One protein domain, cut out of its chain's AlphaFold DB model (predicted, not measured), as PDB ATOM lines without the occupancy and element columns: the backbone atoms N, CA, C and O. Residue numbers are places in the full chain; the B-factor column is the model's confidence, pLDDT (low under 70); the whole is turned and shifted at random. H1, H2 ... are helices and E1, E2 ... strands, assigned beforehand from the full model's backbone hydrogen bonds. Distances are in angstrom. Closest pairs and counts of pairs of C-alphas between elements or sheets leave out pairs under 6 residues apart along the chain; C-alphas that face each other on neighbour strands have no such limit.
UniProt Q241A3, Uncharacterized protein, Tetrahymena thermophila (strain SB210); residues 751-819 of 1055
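What this domain is: This is residues 751 to 819 of the 1055 residues of an uncharacterized protein of Tetrahymena thermophila (strain SB210) (UniProt Q241A3). Picture a narrow, twisted sheet of three long strands lying side by side, with one helix, H1, beyond its E3 edge, running back roughly the opposite way to E3. E1 and E2 form a hairpin, and the long link from E2 to E3 swings out past one end of the sheet and then returns lengthwise towards the start of E3. The 69 printed residues hold, along the chain, E1, E2, E3 and H1; the sheet's order is E1, E2, E3, mixed, with the first pair antiparallel and the second parallel, and the class is mixed, helices and strands. The whole is a rod, only just loose and close to compact, with a radius of gyration of the C-alphas of 13.6 A and spans of 45 by 21 by 13 A.

How they stand to each other: Begin at the inner strand, E2, residues 764 to 771. Beside it is the edge strand E1, residues 751 to 758, antiparallel to it at 167 degrees between their directions; look for N 754 and O 768, 2.8 A apart and within hydrogen-bond range, and for C-alphas 757 and 765, which face each other at 4.5 A. The other edge strand is E3, residues 791 to 798, parallel to E2 at 8 degrees; here N 769 and O 795 are within hydrogen-bond range at 2.9 A, and C-alphas 768 and 795 face each other at 4.5 A. The sheet is twisted, its C-alphas lying up to 4.2 A off the best plane. Move on to H1, residues 805 to 816, where every O i to N i+4 pair is within hydrogen-bond range. H1 and E3 are near each other, with no pair of C-alphas within 8 A. H1 is only just on the sheet, with 5 pairs of C-alphas within 10 A, and only grazes it, with its residues 812 to 816.

Where its parts are: Find C-alpha 751 at (-46.988, -36.915, 10.266); from there E1 runs 22.6 A to C-alpha 758. E2 covers 23.8 A from Asn 764 to Gln 771. E3 begins at C-alpha 791, (-33.699, -21.860, 9.483), and covers 20.1 A to Thr 798. H1 runs 16.3 A from Cys 805 to C-alpha 816 at (-37.185, -22.134, 1.937).

The domain as a whole: Look to Lys 761 and Asn 777 for the two C-alphas farthest apart, 44.7 A. The printed part has no cut. The link E1 to E2 is tight, E3 to H1 is short, and E2 to E3 is long, with 19 residues, 772 to 790. The mean pLDDT of the printed part is 74.8; you will find values under 70 at residues 760 to 762, 773 to 784, 800 to 805 and 808.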
ATOM      1  N   TYR A 751     -47.479 -38.273  10.529       75.81
ATOM      2  CA  TYR A 751     -46.988 -36.915  10.266       75.81
ATOM      3  C   TYR A 751     -46.169 -36.400  11.455       75.81
ATOM      4  O   TYR A 751     -46.687 -36.334  12.564       75.81
ATOM      5  N   SER A 752     -44.919 -35.985  11.250       83.00
ATOM      6  CA  SER A 752     -44.069 -35.412  12.305       83.00
ATOM      7  C   SER A 752     -43.468 -34.075  11.880       83.00
ATOM      8  O   SER A 752     -42.902 -33.986  10.797       83.00
ATOM      9  N   ILE A 753     -43.523 -33.068  12.755       87.69
ATOM     10  CA  ILE A 753     -42.696 -31.849  12.691       87.69
ATOM     11  C   ILE A 753     -41.775 -31.844  13.902       87.69
ATOM     12  O   ILE A 753     -42.267 -31.928  15.024       87.69
ATOM     13  N   GLN A 754     -40.477 -31.657  13.692       91.94
ATOM     14  CA  GLN A 754     -39.511 -31.310  14.731       91.94
ATOM     15  C   GLN A 754     -38.799 -30.013  14.329       91.94
ATOM     16  O   GLN A 754     -38.177 -29.954  13.272       91.94
ATOM     17  N   TYR A 755     -38.895 -28.975  15.159       92.19
ATOM     18  CA  TYR A 755     -38.231 -27.683  14.979       92.19
ATOM     19  C   TYR A 755     -37.394 -27.382  16.222       92.19
ATOM     20  O   TYR A 755     -37.936 -27.242  17.319       92.19
ATOM     21  N   GLN A 756     -36.073 -27.341  16.067       92.38
ATOM     22  CA  GLN A 756     -35.132 -27.380  17.187       92.38
ATOM     23  C   GLN A 756     -33.986 -26.385  16.995       92.38
ATOM     24  O   GLN A 756     -33.423 -26.282  15.907       92.38
ATOM     25  N   GLN A 757     -33.627 -25.681  18.067       90.12
ATOM     26  CA  GLN A 757     -32.500 -24.754  18.099       90.12
ATOM     27  C   GLN A 757     -31.160 -25.514  18.072       90.12
ATOM     28  O   GLN A 757     -30.951 -26.464  18.833       90.12
ATOM     29  N   GLN A 758     -30.236 -25.075  17.216       82.19
ATOM     30  CA  GLN A 758     -28.828 -25.465  17.234       82.19
ATOM     31  C   GLN A 758     -28.051 -24.538  18.176       82.19
ATOM     32  O   GLN A 758     -28.002 -23.326  17.976       82.19
ATOM     33  N   GLY A 759     -27.423 -25.121  19.201       71.12
ATOM     34  CA  GLY A 759     -26.675 -24.375  20.215       71.12
ATOM     35  C   GLY A 759     -27.557 -23.665  21.253       71.12
ATOM     36  O   GLY A 759     -28.761 -23.878  21.342       71.12
ATOM     37  N   GLU A 760     -26.922 -22.845  22.096       57.47
ATOM     38  CA  GLU A 760     -27.582 -22.088  23.182       57.47
ATOM     39  C   GLU A 760     -27.612 -20.572  22.965       57.47
ATOM     40  O   GLU A 760     -28.333 -19.865  23.669       57.47
ATOM     41  N   LYS A 761     -26.767 -20.061  22.067       57.47
ATOM     42  CA  LYS A 761     -26.541 -18.622  21.862       57.47
ATOM     43  C   LYS A 761     -27.089 -18.129  20.528       57.47
ATOM     44  O   LYS A 761     -27.452 -16.961  20.421       57.47
ATOM     45  N   ASP A 762     -27.147 -19.017  19.544       64.81
ATOM     46  CA  ASP A 762     -27.429 -18.671  18.162       64.81
ATOM     47  C   ASP A 762     -28.912 -18.889  17.864       64.81
ATOM     48  O   ASP A 762     -29.522 -19.861  18.314       64.81
ATOM     49  N   ASN A 763     -29.511 -17.992  17.083       76.38
ATOM     50  CA  ASN A 763     -30.893 -18.137  16.620       76.38
ATOM     51  C   ASN A 763     -30.958 -19.067  15.397       76.38
ATOM     52  O   ASN A 763     -31.638 -18.755  14.426       76.38
ATOM     53  N   ASN A 764     -30.228 -20.182  15.435       86.25
ATOM     54  CA  ASN A 764     -30.084 -21.131  14.337       86.25
ATOM     55  C   ASN A 764     -31.001 -22.328  14.584       86.25
ATOM     56  O   ASN A 764     -31.033 -22.850  15.697       86.25
ATOM     57  N   TYR A 765     -31.743 -22.769  13.568       90.19
ATOM     58  CA  TYR A 765     -32.742 -23.828  13.728       90.19
ATOM     59  C   TYR A 765     -32.657 -24.915  12.661       90.19
ATOM     60  O   TYR A 765     -32.378 -24.650  11.491       90.19
ATOM     61  N   VAL A 766     -32.998 -26.133  13.074       91.94
ATOM     62  CA  VAL A 766     -33.239 -27.297  12.218       91.94
ATOM     63  C   VAL A 766     -34.741 -27.549  12.154       91.94
ATOM     64  O   VAL A 766     -35.403 -27.571  13.194       91.94
ATOM     65  N   LEU A 767     -35.275 -27.778  10.954       93.12
ATOM     66  CA  LEU A 767     -36.637 -28.270  10.737       93.12
ATOM     67  C   LEU A 767     -36.580 -29.643  10.069       93.12
ATOM     68  O   LEU A 767     -36.083 -29.759   8.954       93.12
ATOM     69  N   ASN A 768     -37.132 -30.656  10.728       92.38
ATOM     70  CA  ASN A 768     -37.357 -31.985  10.173       92.38
ATOM     71  C   ASN A 768     -38.868 -32.238  10.043       92.38
ATOM     72  O   ASN A 768     -39.607 -32.097  11.022       92.38
ATOM     73  N   ILE A 769     -39.328 -32.603   8.845       88.81
ATOM     74  CA  ILE A 769     -40.717 -32.976   8.555       88.81
ATOM     75  C   ILE A 769     -40.748 -34.412   8.019       88.81
ATOM     76  O   ILE A 769     -40.105 -34.703   7.016       88.81
ATOM     77  N   GLN A 770     -41.546 -35.293   8.623       85.69
ATOM     78  CA  GLN A 770     -41.732 -36.684   8.185       85.69
ATOM     79  C   GLN A 770     -43.207 -36.955   7.849       85.69
ATOM     80  O   GLN A 770     -44.087 -36.541   8.601       85.69
ATOM     81  N   GLN A 771     -43.482 -37.622   6.723       77.56
ATOM     82  CA  GLN A 771     -44.833 -37.954   6.244       77.56
ATOM     83  C   GLN A 771     -44.920 -39.380   5.675       77.56
ATOM     84  O   GLN A 771     -44.581 -39.623   4.515       77.56
ATOM     85  N   GLU A 772     -45.408 -40.325   6.467       72.56
ATOM     86  CA  GLU A 772     -45.527 -41.737   6.085       72.56
ATOM     87  C   GLU A 772     -46.861 -42.035   5.383       72.56
ATOM     88  O   GLU A 772     -47.911 -41.521   5.769       72.56
ATOM     89  N   SER A 773     -46.856 -42.891   4.361       62.00
ATOM     90  CA  SER A 773     -48.087 -43.316   3.682       62.00
ATOM     91  C   SER A 773     -49.062 -44.021   4.630       62.00
ATOM     92  O   SER A 773     -48.683 -44.973   5.311       62.00
ATOM     93  N   LEU A 774     -50.336 -43.625   4.602       57.75
ATOM     94  CA  LEU A 774     -51.436 -44.444   5.118       57.75
ATOM     95  C   LEU A 774     -51.996 -45.328   3.989       57.75
ATOM     96  O   LEU A 774     -52.030 -44.879   2.843       57.75
ATOM     97  N   PRO A 775     -52.508 -46.538   4.287       50.91
ATOM     98  CA  PRO A 775     -53.147 -47.410   3.293       50.91
ATOM     99  C   PRO A 775     -54.526 -46.904   2.815       50.91
ATOM    100  O   PRO A 775     -55.182 -47.558   2.009       50.91
ATOM    101  N   LEU A 776     -54.991 -45.752   3.313       46.00
ATOM    102  CA  LEU A 776     -56.299 -45.167   3.015       46.00
ATOM    103  C   LEU A 776     -56.164 -43.995   2.030       46.00
ATOM    104  O   LEU A 776     -55.638 -42.937   2.372       46.00
ATOM    105  N   ASN A 777     -56.723 -44.165   0.829       40.25
ATOM    106  CA  ASN A 777     -56.555 -43.276  -0.335       40.25
ATOM    107  C   ASN A 777     -57.019 -41.808  -0.173       40.25
ATOM    108  O   ASN A 777     -56.771 -41.004  -1.068       40.25
ATOM    109  N   ASN A 778     -57.694 -41.440   0.923       37.91
ATOM    110  CA  ASN A 778     -58.482 -40.199   1.015       37.91
ATOM    111  C   ASN A 778     -57.883 -39.077   1.885       37.91
ATOM    112  O   ASN A 778     -58.491 -38.010   1.993       37.91
ATOM    113  N   ILE A 779     -56.722 -39.267   2.521       44.66
ATOM    114  CA  ILE A 779     -56.105 -38.202   3.331       44.66
ATOM    115  C   ILE A 779     -55.309 -37.266   2.418       44.66
ATOM    116  O   ILE A 779     -54.197 -37.567   1.989       44.66
ATOM    117  N   GLY A 780     -55.923 -36.124   2.103       42.91
ATOM    118  CA  GLY A 780     -55.335 -35.093   1.253       42.91
ATOM    119  C   GLY A 780     -54.026 -34.546   1.826       42.91
ATOM    120  O   GLY A 780     -53.954 -34.174   2.997       42.91
ATOM    121  N   PHE A 781     -53.000 -34.478   0.979       47.34
ATOM    122  CA  PHE A 781     -51.689 -33.937   1.329       47.34
ATOM    123  C   PHE A 781     -51.789 -32.467   1.769       47.34
ATOM    124  O   PHE A 781     -52.300 -31.626   1.027       47.34
ATOM    125  N   ASN A 782     -51.260 -32.143   2.952       55.47
ATOM    126  CA  ASN A 782     -51.182 -30.763   3.430       55.47
ATOM    127  C   ASN A 782     -49.938 -30.071   2.842       55.47
ATOM    128  O   ASN A 782     -48.820 -30.473   3.179       55.47
ATOM    129  N   PRO A 783     -50.090 -29.028   1.998       54.91
ATOM    130  CA  PRO A 783     -48.956 -28.350   1.385       54.91
ATOM    131  C   PRO A 783     -48.089 -27.666   2.443       54.91
ATOM    132  O   PRO A 783     -48.564 -26.846   3.230       54.91
ATOM    133  N   ILE A 784     -46.797 -27.995   2.441       66.06
ATOM    134  CA  ILE A 784     -45.801 -27.399   3.330       66.06
ATOM    135  C   ILE A 784     -45.534 -25.969   2.843       66.06
ATOM    136  O   ILE A 784     -44.792 -25.760   1.886       66.06
ATOM    137  N   VAL A 785     -46.177 -24.996   3.492       71.38
ATOM    138  CA  VAL A 785     -45.983 -23.561   3.245       71.38
ATOM    139  C   VAL A 785     -45.670 -22.866   4.566       71.38
ATOM    140  O   VAL A 785     -46.523 -22.807   5.453       71.38
ATOM    141  N   PHE A 786     -44.456 -22.327   4.693       82.12
ATOM    142  CA  PHE A 786     -43.970 -21.671   5.912       82.12
ATOM    143  C   PHE A 786     -43.093 -20.448   5.620       82.12
ATOM    144  O   PHE A 786     -42.741 -20.175   4.475       82.12
ATOM    145  N   GLN A 787     -42.753 -19.691   6.668       81.69
ATOM    146  CA  GLN A 787     -41.822 -18.560   6.606       81.69
ATOM    147  C   GLN A 787     -40.940 -18.601   7.863       81.69
ATOM    148  O   GLN A 787     -41.382 -18.208   8.939       81.69
ATOM    149  N   LEU A 788     -39.726 -19.146   7.743       85.81
ATOM    150  CA  LEU A 788     -38.829 -19.434   8.871       85.81
ATOM    151  C   LEU A 788     -37.439 -18.820   8.599       85.81
ATOM    152  O   LEU A 788     -36.554 -19.519   8.103       85.81
ATOM    153  N   PRO A 789     -37.226 -17.519   8.879       80.50
ATOM    154  CA  PRO A 789     -36.003 -16.804   8.477       80.50
ATOM    155  C   PRO A 789     -34.727 -17.311   9.166       80.50
ATOM    156  O   PRO A 789     -33.629 -17.216   8.624       80.50
ATOM    157  N   ASN A 790     -34.897 -17.911  10.342       85.31
ATOM    158  CA  ASN A 790     -33.845 -18.416  11.222       85.31
ATOM    159  C   ASN A 790     -33.459 -19.891  10.949       85.31
ATOM    160  O   ASN A 790     -32.807 -20.537  11.768       85.31
ATOM    161  N   LEU A 791     -33.928 -20.462   9.838       90.38
ATOM    162  CA  LEU A 791     -33.699 -21.860   9.483       90.38
ATOM    163  C   LEU A 791     -32.314 -22.045   8.841       90.38
ATOM    164  O   LEU A 791     -31.998 -21.359   7.873       90.38
ATOM    165  N   VAL A 792     -31.525 -22.984   9.369       92.19
ATOM    166  CA  VAL A 792     -30.154 -23.302   8.930       92.19
ATOM    167  C   VAL A 792     -30.077 -24.676   8.264       92.19
ATOM    168  O   VAL A 792     -29.421 -24.818   7.231       92.19
ATOM    169  N   GLU A 793     -30.811 -25.668   8.775       94.12
ATOM    170  CA  GLU A 793     -30.975 -26.962   8.103       94.12
ATOM    171  C   GLU A 793     -32.449 -27.315   7.909       94.12
ATOM    172  O   GLU A 793     -33.264 -27.202   8.829       94.12
ATOM    173  N   PHE A 794     -32.779 -27.814   6.720       94.06
ATOM    174  CA  PHE A 794     -34.087 -28.372   6.410       94.06
ATOM    175  C   PHE A 794     -33.978 -29.850   6.034       94.06
ATOM    176  O   PHE A 794     -33.181 -30.210   5.172       94.06
ATOM    177  N   CYS A 795     -34.816 -30.686   6.641       93.06
ATOM    178  CA  CYS A 795     -34.990 -32.093   6.310       93.06
ATOM    179  C   CYS A 795     -36.473 -32.380   6.031       93.06
ATOM    180  O   CYS A 795     -37.347 -32.014   6.821       93.06
ATOM    181  N   TYR A 796     -36.765 -33.052   4.920       90.00
ATOM    182  CA  TYR A 796     -38.103 -33.540   4.594       90.00
ATOM    183  C   TYR A 796     -38.048 -34.994   4.139       90.00
ATOM    184  O   TYR A 796     -37.392 -35.304   3.150       90.00
ATOM    185  N   LYS A 797     -38.777 -35.873   4.828       87.38
ATOM    186  CA  LYS A 797     -38.924 -37.293   4.498       87.38
ATOM    187  C   LYS A 797     -40.387 -37.629   4.213       87.38
ATOM    188  O   LYS A 797     -41.263 -37.312   5.012       87.38
ATOM    189  N   THR A 798     -40.675 -38.349   3.134       80.75
ATOM    190  CA  THR A 798     -42.013 -38.895   2.872       80.75
ATOM    191  C   THR A 798     -41.981 -40.226   2.128       80.75
ATOM    192  O   THR A 798     -41.064 -40.477   1.353       80.75
ATOM    193  N   SER A 799     -42.995 -41.068   2.354       73.69
ATOM    194  CA  SER A 799     -43.298 -42.266   1.548       73.69
ATOM    195  C   SER A 799     -44.675 -42.204   0.862       73.69
ATOM    196  O   SER A 799     -45.220 -43.218   0.424       73.69
ATOM    197  N   ASN A 800     -45.298 -41.020   0.802       64.69
ATOM    198  CA  ASN A 800     -46.675 -40.876   0.332       64.69
ATOM    199  C   ASN A 800     -46.785 -40.991  -1.203       64.69
ATOM    200  O   ASN A 800     -46.450 -40.074  -1.947       64.69
ATOM    201  N   LYS A 801     -47.355 -42.114  -1.646       58.56
ATOM    202  CA  LYS A 801     -47.523 -42.540  -3.047       58.56
ATOM    203  C   LYS A 801     -48.472 -41.652  -3.875       58.56
ATOM    204  O   LYS A 801     -48.511 -41.782  -5.093       58.56
ATOM    205  N   ASN A 802     -49.230 -40.759  -3.229       50.41
ATOM    206  CA  ASN A 802     -50.224 -39.873  -3.854       50.41
ATOM    207  C   ASN A 802     -49.715 -38.422  -4.015       50.41
ATOM    208  O   ASN A 802     -50.501 -37.472  -4.027       50.41
ATOM    209  N   ILE A 803     -48.395 -38.232  -4.083       56.84
ATOM    210  CA  ILE A 803     -47.743 -36.923  -4.193       56.84
ATOM    211  C   ILE A 803     -47.601 -36.484  -5.662       56.84
ATOM    212  O   ILE A 803     -46.905 -37.121  -6.448       56.84
ATOM    213  N   ASP A 804     -48.198 -35.338  -6.019       60.91
ATOM    214  CA  ASP A 804     -47.764 -34.553  -7.187       60.91
ATOM    215  C   ASP A 804     -46.441 -33.873  -6.808       60.91
ATOM    216  O   ASP A 804     -46.412 -32.812  -6.170       60.91
ATOM    217  N   CYS A 805     -45.338 -34.561  -7.107       62.75
ATOM    218  CA  CYS A 805     -44.011 -34.202  -6.621       62.75
ATOM    219  C   CYS A 805     -43.601 -32.786  -7.046       62.75
ATOM    220  O   CYS A 805     -43.007 -32.063  -6.248       62.75
ATOM    221  N   TYR A 806     -43.980 -32.346  -8.246       71.00
ATOM    222  CA  TYR A 806     -43.574 -31.053  -8.784       71.00
ATOM    223  C   TYR A 806     -44.257 -29.874  -8.120       71.00
ATOM    224  O   TYR A 806     -43.581 -28.924  -7.712       71.00
ATOM    225  N   GLN A 807     -45.586 -29.905  -8.009       70.31
ATOM    226  CA  GLN A 807     -46.301 -28.782  -7.410       70.31
ATOM    227  C   GLN A 807     -45.944 -28.646  -5.922       70.31
ATOM    228  O   GLN A 807     -45.765 -27.532  -5.424       70.31
ATOM    229  N   GLN A 808     -45.773 -29.770  -5.222       69.56
ATOM    230  CA  GLN A 808     -45.419 -29.788  -3.804       69.56
ATOM    231  C   GLN A 808     -43.971 -29.351  -3.555       69.56
ATOM    232  O   GLN A 808     -43.740 -28.511  -2.684       69.56
ATOM    233  N   LEU A 809     -43.012 -29.839  -4.350       76.62
ATOM    234  CA  LEU A 809     -41.618 -29.398  -4.277       76.62
ATOM    235  C   LEU A 809     -41.495 -27.899  -4.599       76.62
ATOM    236  O   LEU A 809     -40.758 -27.190  -3.923       76.62
ATOM    237  N   SER A 810     -42.291 -27.379  -5.538       77.12
ATOM    238  CA  SER A 810     -42.355 -25.941  -5.831       77.12
ATOM    239  C   SER A 810     -42.791 -25.106  -4.616       77.12
ATOM    240  O   SER A 810     -42.140 -24.113  -4.286       77.12
ATOM    241  N   TYR A 811     -43.843 -25.519  -3.893       77.38
ATOM    242  CA  TYR A 811     -44.287 -24.832  -2.667       77.38
ATOM    243  C   TYR A 811     -43.274 -24.933  -1.517       77.38
ATOM    244  O   TYR A 811     -43.061 -23.954  -0.793       77.38
ATOM    245  N   LEU A 812     -42.624 -26.089  -1.375       83.12
ATOM    246  CA  LEU A 812     -41.610 -26.338  -0.356       83.12
ATOM    247  C   LEU A 812     -40.361 -25.470  -0.587       83.12
ATOM    248  O   LEU A 812     -39.958 -24.738   0.316       83.12
ATOM    249  N   LEU A 813     -39.805 -25.447  -1.804       85.19
ATOM    250  CA  LEU A 813     -38.644 -24.604  -2.130       85.19
ATOM    251  C   LEU A 813     -38.982 -23.104  -2.045       85.19
ATOM    252  O   LEU A 813     -38.192 -22.322  -1.520       85.19
ATOM    253  N   SER A 814     -40.197 -22.707  -2.442       82.88
ATOM    254  CA  SER A 814     -40.692 -21.327  -2.276       82.88
ATOM    255  C   SER A 814     -40.822 -20.893  -0.807       82.88
ATOM    256  O   SER A 814     -40.794 -19.700  -0.513       82.88
ATOM    257  N   SER A 815     -40.970 -21.843   0.124       85.56
ATOM    258  CA  SER A 815     -40.975 -21.569   1.569       85.56
ATOM    259  C   SER A 815     -39.558 -21.413   2.124       85.56
ATOM    260  O   SER A 815     -39.318 -20.559   2.978       85.56
ATOM    261  N   LEU A 816     -38.609 -22.193   1.591       88.56
ATOM    262  CA  LEU A 816     -37.185 -22.134   1.937       88.56
ATOM    263  C   LEU A 816     -36.489 -20.858   1.437       88.56
ATOM    264  O   LEU A 816     -35.562 -20.393   2.091       88.56
ATOM    265  N   GLN A 817     -36.962 -20.231   0.351       84.44
ATOM    266  CA  GLN A 817     -36.416 -18.954  -0.150       84.44
ATOM    267  C   GLN A 817     -36.384 -17.839   0.917       84.44
ATOM    268  O   GLN A 817     -35.567 -16.927   0.836       84.44
ATOM    269  N   LYS A 818     -37.251 -17.898   1.937       79.50
ATOM    270  CA  LYS A 818     -37.298 -16.906   3.027       79.50
ATOM    271  C   LYS A 818     -36.303 -17.158   4.164       79.50
ATOM    272  O   LYS A 818     -36.346 -16.440   5.160       79.50
ATOM    273  N   SER A 819     -35.450 -18.171   4.048       87.38
ATOM    274  CA  SER A 819     -34.509 -18.606   5.080       87.38
ATOM    275  C   SER A 819     -33.085 -18.176   4.716       87.38
ATOM    276  O   SER A 819     -32.303 -18.967   4.205       87.38
TER     277      SER A 819